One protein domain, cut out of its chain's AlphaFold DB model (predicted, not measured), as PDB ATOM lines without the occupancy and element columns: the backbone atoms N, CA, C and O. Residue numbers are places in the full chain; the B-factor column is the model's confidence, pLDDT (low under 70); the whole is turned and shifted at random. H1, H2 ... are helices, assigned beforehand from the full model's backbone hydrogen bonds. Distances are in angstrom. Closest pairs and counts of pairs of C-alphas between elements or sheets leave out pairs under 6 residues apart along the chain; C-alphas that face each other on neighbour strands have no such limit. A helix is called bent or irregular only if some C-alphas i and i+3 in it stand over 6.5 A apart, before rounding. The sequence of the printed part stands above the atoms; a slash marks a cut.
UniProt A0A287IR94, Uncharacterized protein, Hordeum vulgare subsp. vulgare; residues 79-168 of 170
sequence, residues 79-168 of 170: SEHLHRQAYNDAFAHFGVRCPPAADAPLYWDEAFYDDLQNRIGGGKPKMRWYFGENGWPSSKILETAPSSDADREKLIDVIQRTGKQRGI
ATOM      1  N   SER A  79      25.076 240.022-190.084       68.62
ATOM      2  CA  SER A  79      26.406 239.459-189.781       68.62
ATOM      3  C   SER A  79      26.480 237.939-189.957       68.62
ATOM      4  O   SER A  79      27.495 237.410-190.416       68.62
ATOM      5  N   GLU A  80      25.407 237.213-189.636       80.56
ATOM      6  CA  GLU A  80      25.424 235.751-189.657       80.56
ATOM      7  C   GLU A  80      25.569 235.195-191.073       80.56
ATOM      8  O   GLU A  80      26.437 234.354-191.329       80.56
ATOM      9  N   HIS A  81      24.745 235.687-191.998       83.44
ATOM     10  CA  HIS A  81      24.772 235.250-193.386       83.44
ATOM     11  C   HIS A  81      26.174 235.420-193.988       83.44
ATOM     12  O   HIS A  81      26.686 234.507-194.638       83.44
ATOM     13  N   LEU A  82      26.836 236.546-193.696       85.94
ATOM     14  CA  LEU A  82      28.205 236.822-194.129       85.94
ATOM     15  C   LEU A  82      29.226 235.881-193.476       85.94
ATOM     16  O   LEU A  82      30.145 235.410-194.149       85.94
ATOM     17  N   HIS A  83      29.064 235.543-192.193       87.06
ATOM     18  CA  HIS A  83      29.911 234.541-191.544       87.06
ATOM     19  C   HIS A  83      29.769 233.164-192.204       87.06
ATOM     20  O   HIS A  83      30.780 232.506-192.465       87.06
ATOM     21  N   ARG A  84      28.537 232.737-192.509       90.38
ATOM     22  CA  ARG A  84      28.262 231.474-193.206       90.38
ATOM     23  C   ARG A  84      28.861 231.464-194.613       90.38
ATOM     24  O   ARG A  84      29.542 230.504-194.973       90.38
ATOM     25  N   GLN A  85      28.671 232.541-195.377       90.25
ATOM     26  CA  GLN A  85      29.286 232.705-196.697       90.25
ATOM     27  C   GLN A  85      30.813 232.602-196.623       90.25
ATOM     28  O   GLN A  85      31.408 231.834-197.375       90.25
ATOM     29  N   ALA A  86      31.452 233.280-195.666       90.00
ATOM     30  CA  ALA A  86      32.905 233.241-195.509       90.00
ATOM     31  C   ALA A  86      33.445 231.826-195.217       90.00
ATOM     32  O   ALA A  86      34.537 231.484-195.683       90.00
ATOM     33  N   TYR A  87      32.699 230.993-194.477       91.50
ATOM     34  CA  TYR A  87      33.038 229.574-194.311       91.50
ATOM     35  C   TYR A  87      32.954 228.820-195.632       91.50
ATOM     36  O   TYR A  87      33.934 228.195-196.032       91.50
ATOM     37  N   ASN A  88      31.817 228.913-196.321       93.12
ATOM     38  CA  ASN A  88      31.582 228.200-197.576       93.12
ATOM     39  C   ASN A  88      32.603 228.597-198.656       93.12
ATOM     40  O   ASN A  88      33.150 227.732-199.341       93.12
ATOM     41  N   ASP A  89      32.965 229.878-198.728       91.88
ATOM     42  CA  ASP A  89      34.012 230.379-199.619       91.88
ATOM     43  C   ASP A  89      35.395 229.823-199.267       91.88
ATOM     44  O   ASP A  89      36.185 229.492-200.159       91.88
ATOM     45  N   ALA A  90      35.718 229.724-197.976       89.88
ATOM     46  CA  ALA A  90      36.978 229.142-197.523       89.88
ATOM     47  C   ALA A  90      37.027 227.630-197.798       89.88
ATOM     48  O   ALA A  90      38.056 227.121-198.254       89.88
ATOM     49  N   PHE A  91      35.917 226.919-197.584       91.56
ATOM     50  CA  PHE A  91      35.797 225.495-197.889       91.56
ATOM     51  C   PHE A  91      35.963 225.232-199.386       91.56
ATOM     52  O   PHE A  91      36.780 224.391-199.768       91.56
ATOM     53  N   ALA A  92      35.286 226.007-200.233       90.69
ATOM     54  CA  ALA A  92      35.432 225.934-201.683       90.69
ATOM     55  C   ALA A  92      36.868 226.247-202.132       90.69
ATOM     56  O   ALA A  92      37.436 225.527-202.956       90.69
ATOM     57  N   HIS A  93      37.495 227.273-201.551       87.38
ATOM     58  CA  HIS A  93      38.860 227.676-201.889       87.38
ATOM     59  C   HIS A  93      39.886 226.559-201.656       87.38
ATOM     60  O   HIS A  93      40.701 226.251-202.534       87.38
ATOM     61  N   PHE A  94      39.833 225.933-200.478       85.62
ATOM     62  CA  PHE A  94      40.759 224.863-200.109       85.62
ATOM     63  C   PHE A  94      40.313 223.477-200.564       85.62
ATOM     64  O   PHE A  94      41.063 222.515-200.378       85.62
ATOM     65  N   GLY A  95      39.135 223.371-201.185       85.44
ATOM     66  CA  GLY A  95      38.543 222.097-201.564       85.44
ATOM     67  C   GLY A  95      38.324 221.196-200.353       85.44
ATOM     68  O   GLY A  95      38.593 220.003-200.437       85.44
ATOM     69  N   VAL A  96      37.908 221.774-199.221       86.00
ATOM     70  CA  VAL A  96      37.622 221.032-197.988       86.00
ATOM     71  C   VAL A  96      36.478 220.072-198.277       86.00
ATOM     72  O   VAL A  96      35.388 220.532-198.585       86.00
ATOM     73  N   ARG A  97      36.710 218.762-198.196       86.94
ATOM     74  CA  ARG A  97      35.695 217.729-198.462       86.94
ATOM     75  C   ARG A  97      35.457 216.907-197.208       86.94
ATOM     76  O   ARG A  97      36.406 216.380-196.633       86.94
ATOM     77  N   CYS A  98      34.206 216.826-196.776       81.50
ATOM     78  CA  CYS A  98      33.815 216.098-195.577       81.50
ATOM     79  C   CYS A  98      32.478 215.377-195.841       81.50
ATOM     80  O   CYS A  98      31.489 216.065-196.093       81.50
ATOM     81  N   PRO A  99      32.441 214.028-195.827       78.00
ATOM     82  CA  PRO A  99      33.583 213.110-195.708       78.00
ATOM     83  C   PRO A  99      34.602 213.279-196.863       78.00
ATOM     84  O   PRO A  99      34.247 213.818-197.910       78.00
ATOM     85  N   PRO A 100      35.870 212.836-196.717       72.88
ATOM     86  CA  PRO A 100      36.937 213.086-197.704       72.88
ATOM     87  C   PRO A 100      36.624 212.611-199.131       72.88
ATOM     88  O   PRO A 100      37.119 213.180-200.099       72.88
ATOM     89  N   ALA A 101      35.775 211.587-199.254       76.19
ATOM     90  CA  ALA A 101      35.322 211.027-200.524       76.19
ATOM     91  C   ALA A 101      34.247 211.870-201.237       76.19
ATOM     92  O   ALA A 101      33.813 211.492-202.321       76.19
ATOM     93  N   ALA A 102      33.786 212.978-200.650       80.62
ATOM     94  CA  ALA A 102      32.754 213.815-201.250       80.62
ATOM     95  C   ALA A 102      33.224 214.453-202.570       80.62
ATOM     96  O   ALA A 102      34.359 214.928-202.695       80.62
ATOM     97  N   ASP A 103      32.320 214.509-203.549       83.12
ATOM     98  CA  ASP A 103      32.585 215.093-204.869       83.12
ATOM     99  C   ASP A 103      32.628 216.629-204.843       83.12
ATOM    100  O   ASP A 103      33.314 217.255-205.655       83.12
ATOM    101  N   ALA A 104      31.938 217.238-203.877       85.50
ATOM    102  CA  ALA A 104      31.827 218.681-203.716       85.50
ATOM    103  C   ALA A 104      32.534 219.175-202.440       85.50
ATOM    104  O   ALA A 104      32.637 218.429-201.461       85.50
ATOM    105  N   PRO A 105      33.014 220.434-202.423       89.31
ATOM    106  CA  PRO A 105      33.454 221.069-201.191       89.31
ATOM    107  C   PRO A 105      32.331 221.103-200.151       89.31
ATOM    108  O   PRO A 105      31.154 221.216-200.491       89.31
ATOM    109  N   LEU A 106      32.719 221.047-198.881       91.44
ATOM    110  CA  LEU A 106      31.838 221.193-197.741       91.44
ATOM    111  C   LEU A 106      31.043 222.494-197.861       91.44
ATOM    112  O   LEU A 106      31.606 223.560-198.112       91.44
ATOM    113  N   TYR A 107      29.743 222.383-197.635       93.25
ATOM    114  CA  TYR A 107      28.821 223.499-197.659       93.25
ATOM    115  C   TYR A 107      27.911 223.421-196.439       93.25
ATOM    116  O   TYR A 107      27.273 222.398-196.194       93.25
ATOM    117  N   TRP A 108      27.859 224.506-195.676       93.81
ATOM    118  CA  TRP A 108      26.894 224.683-194.602       93.81
ATOM    119  C   TRP A 108      25.722 225.513-195.119       93.81
ATOM    120  O   TRP A 108      25.856 226.705-195.443       93.81
ATOM    121  N   ASP A 109      24.567 224.862-195.224       93.75
ATOM    122  CA  ASP A 109      23.309 225.541-195.500       93.75
ATOM    123  C   ASP A 109      22.847 226.373-194.294       93.75
ATOM    124  O   ASP A 109      23.476 226.397-193.236       93.75
ATOM    125  N   GLU A 110      21.792 227.151-194.507       91.25
ATOM    126  CA  GLU A 110      21.278 228.090-193.515       91.25
ATOM    127  C   GLU A 110      20.679 227.384-192.300       91.25
ATOM    128  O   GLU A 110      21.026 227.731-191.180       91.25
ATOM    129  N   ALA A 111      19.867 226.346-192.515       92.31
ATOM    130  CA  ALA A 111      19.215 225.616-191.433       92.31
ATOM    131  C   ALA A 111      20.240 224.922-190.524       92.31
ATOM    132  O   ALA A 111      20.166 225.014-189.300       92.31
ATOM    133  N   PHE A 112      21.241 224.275-191.121       93.25
ATOM    134  CA  PHE A 112      22.324 223.648-190.378       93.25
ATOM    135  C   PHE A 112      23.161 224.676-189.612       93.25
ATOM    136  O   PHE A 112      23.529 224.444-188.459       93.25
ATOM    137  N   TYR A 113      23.503 225.799-190.249       91.44
ATOM    138  CA  TYR A 113      24.351 226.805-189.616       91.44
ATOM    139  C   TYR A 113      23.630 227.535-188.474       91.44
ATOM    140  O   TYR A 113      24.280 227.814-187.463       91.44
ATOM    141  N   ASP A 114      22.315 227.746-188.589       90.81
ATOM    142  CA  ASP A 114      21.474 228.300-187.524       90.81
ATOM    143  C   ASP A 114      21.426 227.361-186.299       90.81
ATOM    144  O   ASP A 114      21.686 227.752-185.157       90.81
ATOM    145  N   ASP A 115      21.245 226.059-186.518       91.88
ATOM    146  CA  ASP A 115      21.356 225.072-185.438       91.88
ATOM    147  C   ASP A 115      22.763 225.042-184.820       91.88
ATOM    148  O   ASP A 115      22.933 224.985-183.595       91.88
ATOM    149  N   LEU A 116      23.799 225.079-185.661       90.19
ATOM    150  CA  LEU A 116      25.191 225.014-185.227       90.19
ATOM    151  C   LEU A 116      25.580 226.238-184.392       90.19
ATOM    152  O   LEU A 116      26.299 226.094-183.398       90.19
ATOM    153  N   GLN A 117      25.142 227.440-184.771       87.94
ATOM    154  CA  GLN A 117      25.488 228.664-184.048       87.94
ATOM    155  C   GLN A 117      24.840 228.758-182.674       87.94
ATOM    156  O   GLN A 117      25.481 229.257-181.751       87.94
ATOM    157  N   ASN A 118      23.633 228.214-182.528       89.12
ATOM    158  CA  ASN A 118      22.921 228.178-181.257       89.12
ATOM    159  C   ASN A 118      23.541 227.169-180.278       89.12
ATOM    160  O   ASN A 118      23.388 227.293-179.063       89.12
ATOM    161  N   ARG A 119      24.276 226.173-180.791       89.06
ATOM    162  CA  ARG A 119      24.920 225.126-179.983       89.06
ATOM    163  C   ARG A 119      26.377 225.425-179.658       89.06
ATOM    164  O   ARG A 119      26.829 225.132-178.553       89.06
ATOM    165  N   ILE A 120      27.131 225.960-180.620       87.75
ATOM    166  CA  ILE A 120      28.589 226.084-180.537       87.75
ATOM    167  C   ILE A 120      29.014 227.528-180.815       87.75
ATOM    168  O   ILE A 120      28.984 228.009-181.950       87.75
ATOM    169  N   GLY A 121      29.485 228.211-179.772       84.56
ATOM    170  CA  GLY A 121      30.025 229.566-179.866       84.56
ATOM    171  C   GLY A 121      31.452 229.613-180.428       84.56
ATOM    172  O   GLY A 121      32.299 228.778-180.111       84.56
ATOM    173  N   GLY A 122      31.744 230.645-181.225       84.69
ATOM    174  CA  GLY A 122      33.080 230.920-181.766       84.69
ATOM    175  C   GLY A 122      33.476 230.065-182.982       84.69
ATOM    176  O   GLY A 122      33.079 228.915-183.138       84.69
ATOM    177  N   GLY A 123      34.307 230.622-183.871       84.00
ATOM    178  CA  GLY A 123      34.581 229.979-185.165       84.00
ATOM    179  C   GLY A 123      35.463 228.725-185.133       84.00
ATOM    180  O   GLY A 123      35.158 227.741-185.802       84.00
ATOM    181  N   LYS A 124      36.538 228.715-184.326       86.50
ATOM    182  CA  LYS A 124      37.398 227.519-184.190       86.50
ATOM    183  C   LYS A 124      36.647 226.349-183.545       86.50
ATOM    184  O   LYS A 124      36.727 225.251-184.096       86.50
ATOM    185  N   PRO A 125      35.901 226.546-182.436       89.12
ATOM    186  CA  PRO A 125      35.094 225.479-181.852       89.12
ATOM    187  C   PRO A 125      34.078 224.870-182.825       89.12
ATOM    188  O   PRO A 125      33.993 223.647-182.886       89.12
ATOM    189  N   LYS A 126      33.388 225.681-183.645       90.81
ATOM    190  CA  LYS A 126      32.439 225.186-184.664       90.81
ATOM    191  C   LYS A 126      33.080 224.191-185.634       90.81
ATOM    192  O   LYS A 126      32.563 223.095-185.827       90.81
ATOM    193  N   MET A 127      34.234 224.546-186.205       89.75
ATOM    194  CA  MET A 127      34.948 223.660-187.134       89.75
ATOM    195  C   MET A 127      35.499 222.409-186.441       89.75
ATOM    196  O   MET A 127      35.397 221.318-186.997       89.75
ATOM    197  N   ARG A 128      36.041 222.539-185.218       89.69
ATOM    198  CA  ARG A 128      36.516 221.383-184.431       89.69
ATOM    199  C   ARG A 128      35.395 220.388-184.171       89.69
ATOM    200  O   ARG A 128      35.597 219.196-184.370       89.69
ATOM    201  N   TRP A 129      34.237 220.886-183.744       92.12
ATOM    202  CA  TRP A 129      33.068 220.058-183.475       92.12
ATOM    203  C   TRP A 129      32.594 219.356-184.751       92.12
ATOM    204  O   TRP A 129      32.496 218.134-184.776       92.12
ATOM    205  N   TYR A 130      32.421 220.102-185.847       90.56
ATOM    206  CA  TYR A 130      31.940 219.532-187.105       90.56
ATOM    207  C   TYR A 130      32.858 218.431-187.660       90.56
ATOM    208  O   TYR A 130      32.371 217.356-188.004       90.56
ATOM    209  N   PHE A 131      34.173 218.667-187.723       89.56
ATOM    210  CA  PHE A 131      35.134 217.672-188.223       89.56
ATOM    211  C   PHE A 131      35.348 216.504-187.255       89.56
ATOM    212  O   PHE A 131      35.718 215.415-187.688       89.56
ATOM    213  N   GLY A 132      35.113 216.716-185.958       86.38
ATOM    214  CA  GLY A 132      35.076 215.640-184.971       86.38
ATOM    215  C   GLY A 132      33.951 214.646-185.251       86.38
ATOM    216  O   GLY A 132      34.202 213.444-185.258       86.38
ATOM    217  N   GLU A 133      32.754 215.150-185.558       87.06
ATOM    218  CA  GLU A 133      31.564 214.322-185.807       87.06
ATOM    219  C   GLU A 133      31.512 213.732-187.227       87.06
ATOM    220  O   GLU A 133      31.123 212.584-187.412       87.06
ATOM    221  N   ASN A 134      31.921 214.499-188.244       84.62
ATOM    222  CA  ASN A 134      31.752 214.128-189.660       84.62
ATOM    223  C   ASN A 134      33.039 213.587-190.309       84.62
ATOM    224  O   ASN A 134      33.048 213.197-191.479       84.62
ATOM    225  N   GLY A 135      34.131 213.544-189.545       83.56
ATOM    226  CA  GLY A 135      35.447 213.136-190.014       83.56
ATOM    227  C   GLY A 135      36.284 214.306-190.528       83.56
ATOM    228  O   GLY A 135      35.795 215.292-191.084       83.56
ATOM    229  N   TRP A 136      37.596 214.189-190.342       82.88
ATOM    230  CA  TRP A 136      38.523 215.246-190.720       82.88
ATOM    231  C   TRP A 136      38.703 215.311-192.241       82.88
ATOM    232  O   TRP A 136      38.986 214.284-192.862       82.88
ATOM    233  N   PRO A 137      38.563 216.499-192.852       80.25
ATOM    234  CA  PRO A 137      38.632 216.640-194.296       80.25
ATOM    235  C   PRO A 137      40.076 216.529-194.799       80.25
ATOM    236  O   PRO A 137      41.015 217.001-194.154       80.25
ATOM    237  N   SER A 138      40.242 215.974-195.999       68.00
ATOM    238  CA  SER A 138      41.428 216.213-196.829       68.00
ATOM    239  C   SER A 138      41.275 217.564-197.534       68.00
ATOM    240  O   SER A 138      40.166 217.944-197.925       68.00
ATOM    241  N   SER A 139      42.360 218.320-197.696       64.94
ATOM    242  CA  SER A 139      42.317 219.635-198.354       64.94
ATOM    243  C   SER A 139      43.594 219.898-199.145       64.94
ATOM    244  O   SER A 139      44.600 219.228-198.946       64.94
ATOM    245  N   LYS A 140      43.613 220.934-199.992       63.03
ATOM    246  CA  LYS A 140      44.835 221.344-200.722       63.03
ATOM    247  C   LYS A 140      46.028 221.694-199.815       63.03
ATOM    248  O   LYS A 140      47.141 221.815-200.308       63.03
ATOM    249  N   ILE A 141      45.791 221.909-198.519       62.28
ATOM    250  CA  ILE A 141      46.820 222.236-197.522       62.28
ATOM    251  C   ILE A 141      47.400 220.960-196.895       62.28
ATOM    252  O   ILE A 141      48.570 220.940-196.530       62.28
ATOM    253  N   LEU A 142      46.585 219.907-196.767       59.31
ATOM    254  CA  LEU A 142      46.950 218.610-196.200       59.31
ATOM    255  C   LEU A 142      46.349 217.514-197.090       59.31
ATOM    256  O   LEU A 142      45.144 217.254-197.017       59.31
ATOM    257  N   GLU A 143      47.187 216.896-197.931       57.19
ATOM    258  CA  GLU A 143      46.779 215.831-198.866       57.19
ATOM    259  C   GLU A 143      46.077 214.662-198.157       57.19
ATOM    260  O   GLU A 143      45.149 214.074-198.709       57.19
ATOM    261  N   THR A 144      46.454 214.380-196.907       58.09
ATOM    262  CA  THR A 144      45.854 213.333-196.069       58.09
ATOM    263  C   THR A 144      45.128 213.952-194.875       58.09
ATOM    264  O   THR A 144      45.568 214.964-194.325       58.09
ATOM    265  N   ALA A 145      44.026 213.328-194.441       66.19
ATOM    266  CA  ALA A 145      43.278 213.759-193.263       66.19
ATOM    267  C   ALA A 145      44.202 213.889-192.025       66.19
ATOM    268  O   ALA A 145      44.960 212.958-191.720       66.19
ATOM    269  N   PRO A 146      44.163 215.019-191.293       72.75
ATOM    270  CA  PRO A 146      45.083 215.279-190.191       72.75
ATOM    271  C   PRO A 146      44.910 214.268-189.048       72.75
ATOM    272  O   PRO A 146      43.868 214.198-188.389       72.75
ATOM    273  N   SER A 147      45.966 213.494-188.790       69.50
ATOM    274  CA  SER A 147      45.984 212.479-187.726       69.50
ATOM    275  C   SER A 147      46.413 213.053-186.366       69.50
ATOM    276  O   SER A 147      46.006 212.532-185.331       69.50
ATOM    277  N   SER A 148      47.194 214.142-186.360       78.44
ATOM    278  CA  SER A 148      47.700 214.822-185.158       78.44
ATOM    279  C   SER A 148      46.860 216.044-184.782       78.44
ATOM    280  O   SER A 148      46.403 216.782-185.656       78.44
ATOM    281  N   ASP A 149      46.716 216.311-183.480       79.44
ATOM    282  CA  ASP A 149      45.997 217.482-182.958       79.44
ATOM    283  C   ASP A 149      46.613 218.816-183.422       79.44
ATOM    284  O   ASP A 149      45.902 219.764-183.755       79.44
ATOM    285  N   ALA A 150      47.937 218.853-183.585       81.25
ATOM    286  CA  ALA A 150      48.633 220.027-184.109       81.25
ATOM    287  C   ALA A 150      48.268 220.322-185.578       81.25
ATOM    288  O   ALA A 150      48.145 221.483-185.969       81.25
ATOM    289  N   ASP A 151      48.077 219.291-186.404       80.94
ATOM    290  CA  ASP A 151      47.737 219.469-187.823       80.94
ATOM    291  C   ASP A 151      46.258 219.816-188.005       80.94
ATOM    292  O   ASP A 151      45.905 220.634-188.858       80.94
ATOM    293  N   ARG A 152      45.405 219.280-187.127       83.75
ATOM    294  CA  ARG A 152      44.001 219.676-186.978       83.75
ATOM    295  C   ARG A 152      43.868 221.162-186.657       83.75
ATOM    296  O   ARG A 152      43.075 221.867-187.282       83.75
ATOM    297  N   GLU A 153      44.663 221.655-185.710       85.00
ATOM    298  CA  GLU A 153      44.655 223.068-185.342       85.00
ATOM    299  C   GLU A 153      45.163 223.972-186.470       85.00
ATOM    300  O   GLU A 153      44.516 224.979-186.768       85.00
ATOM    301  N   LYS A 154      46.256 223.597-187.148       84.88
ATOM    302  CA  LYS A 154      46.768 224.345-188.310       84.88
ATOM    303  C   LYS A 154      45.737 224.438-189.429       84.88
ATOM    304  O   LYS A 154      45.548 225.517-189.984       84.88
ATOM    305  N   LEU A 155      45.055 223.337-189.748       83.44
ATOM    306  CA  LEU A 155      44.019 223.326-190.779       83.44
ATOM    307  C   LEU A 155      42.905 224.327-190.452       83.44
ATOM    308  O   LEU A 155      42.543 225.161-191.285       83.44
ATOM    309  N   ILE A 156      42.400 224.279-189.220       85.44
ATOM    310  CA  ILE A 156      41.349 225.182-188.743       85.44
ATOM    311  C   ILE A 156      41.817 226.638-188.765       85.44
ATOM    312  O   ILE A 156      41.057 227.517-189.175       85.44
ATOM    313  N   ASP A 157      43.058 226.905-188.365       86.50
ATOM    314  CA  ASP A 157      43.618 228.256-188.381       86.50
ATOM    315  C   ASP A 157      43.719 228.817-189.806       86.50
ATOM    316  O   ASP A 157      43.299 229.949-190.056       86.50
ATOM    317  N   VAL A 158      44.174 228.012-190.771       85.38
ATOM    318  CA  VAL A 158      44.289 228.429-192.178       85.38
ATOM    319  C   VAL A 158      42.918 228.694-192.806       85.38
ATOM    320  O   VAL A 158      42.743 229.718-193.481       85.38
ATOM    321  N   ILE A 159      41.933 227.822-192.563       83.69
ATOM    322  CA  ILE A 159      40.557 228.022-193.045       83.69
ATOM    323  C   ILE A 159      39.994 229.321-192.459       83.69
ATOM    324  O   ILE A 159      39.512 230.179-193.204       83.69
ATOM    325  N   GLN A 160      40.129 229.519-191.146       83.12
ATOM    326  CA  GLN A 160      39.595 230.703-190.478       83.12
ATOM    327  C   GLN A 160      40.284 231.998-190.924       83.12
ATOM    328  O   GLN A 160      39.616 233.008-191.161       83.12
ATOM    329  N   ARG A 161      41.613 231.979-191.076       81.44
ATOM    330  CA  ARG A 161      42.393 233.113-191.586       81.44
ATOM    331  C   ARG A 161      41.920 233.524-192.979       81.44
ATOM    332  O   ARG A 161      41.797 234.713-193.263       81.44
ATOM    333  N   THR A 162      41.637 232.547-193.833       77.19
ATOM    334  CA  THR A 162      41.220 232.795-195.219       77.19
ATOM    335  C   THR A 162      39.794 233.316-195.300       77.19
ATOM    336  O   THR A 162      39.558 234.287-196.018       77.19
ATOM    337  N   GLY A 163      38.869 232.744-194.521       71.69
ATOM    338  CA  GLY A 163      37.506 233.263-194.401       71.69
ATOM    339  C   GLY A 163      37.498 234.718-193.927       71.69
ATOM    340  O   GLY A 163      36.832 235.561-194.520       71.69
ATOM    341  N   LYS A 164      38.342 235.059-192.941       72.38
ATOM    342  CA  LYS A 164      38.472 236.435-192.441       72.38
ATOM    343  C   LYS A 164      39.033 237.401-193.489       72.38
ATOM    344  O   LYS A 164      38.528 238.505-193.617       72.38
ATOM    345  N   GLN A 165      40.044 236.999-194.261       64.62
ATOM    346  CA  GLN A 165      40.619 237.851-195.311       64.62
ATOM    347  C   GLN A 165      39.644 238.095-196.475       64.62
ATOM    348  O   GLN A 165      39.697 239.145-197.114       64.62
ATOM    349  N   ARG A 166      38.775 237.122-196.770       66.81
ATOM    350  CA  ARG A 166      37.794 237.212-197.860       66.81
ATOM    351  C   ARG A 166      36.514 237.938-197.452       66.81
ATOM    352  O   ARG A 166      36.012 238.716-198.251       66.81
ATOM    353  N   GLY A 167      36.076 237.794-196.202       58.66
ATOM    354  CA  GLY A 167      34.951 238.549-195.640       58.66
ATOM    355  C   GLY A 167      35.210 240.051-195.434       58.66
ATOM    356  O   GLY A 167      34.274 240.775-195.137       58.66
ATOM    357  N   ILE A 168      36.452 240.532-195.605       46.03
ATOM    358  CA  ILE A 168      36.818 241.967-195.543       46.03
ATOM    359  C   ILE A 168      36.846 242.610-196.955       46.03
ATOM    360  O   ILE A 168      37.197 243.776-197.104       46.03
TER     361      ILE A 168
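This is residues 79 to 168 of the 170 residues of an uncharacterized protein of Hordeum vulgare subsp. vulgare (UniProt A0A287IR94). Four helices form a compact, rounded body in which the two longest, H1 and H4, cross: the last part of H4 packs across H1 at a steep angle. H3 crosses H4 and packs on it with its own first residues, while H2 lies at the opposite side of the body from H4, and two long loops join H1 to H2 and H3 to H4. The printed part has 90 residues with four named helices, in the order H1, H2, H3, H4 along the chain, and no named strand; the class is all helix. The whole is compact, with a radius of gyration of the C-alphas of 12.1 A and spans of 33 by 26 by 26 A.

H1, residues 79 to 94, and H2, residues 110 to 119, only just touch, with 3 pairs of C-alphas within 8 A. H1 does so with residues 81 to 84 alone, and the closest C-alphas are those of Arg 84 and Tyr 113, 7.1 A apart. Their lines are about perpendicular at 73 degrees, only just beyond a steep tilt. H4, residues 149 to 166, touches H1 with residues 159 to 166 alone; the closest C-alphas, those of Ala 86 and Gly 163, are 4.7 A apart. H1 and H4 run opposite ways at a steep tilt of 63 degrees. H3, residues 123 to 134, touches H4 with residues 123 to 128 alone, and H4 touches H3 with residues 156 to 160 alone. The closest C-alphas of these two helices are those of Lys 124 and Ile 156, 6.5 A apart, and the helices run opposite ways at a steep tilt of 55 degrees. H2 and H3 are close but not clearly touching, with the C-alphas of Leu 116 and Lys 126 the closest at 7.3 A. H1 and H3 are apart, and so are H2 and H4. In H1, H2, H3 and H4 every pair of O i and N i+4 is within hydrogen-bond range, and no helix is bent or irregular.

H1 begins at C-alpha 79, at (26.406, 239.459, -189.781), and its 16 residues measure 22.9 A from first to last C-alpha. H2, residues 110 to 119, measures 14.3 A, and H3, residues 123 to 134, measures 16.7 A. H3 begins at C-alpha 123, at (34.581, 229.979, -185.165). H4 is the longest helix, with 18 residues and 26.1 A, and ends at C-alpha 166, at (37.794, 237.212, -197.860).

The two C-alphas farthest apart are those of Ser 79 and Ser 147, at 33.4 A, while the first and last printed C-alphas are 12.2 A apart. The printed part has no cut. The links from H1 to H2, residues 95 to 109, and from H3 to H4, residues 135 to 148, are long, and the link from H2 to H3 is tight, with 3 residues. The mean pLDDT of the printed part is 82.3; it is under 70 at residue 79, residues 138 to 145, residue 147 and residues 165 to 168.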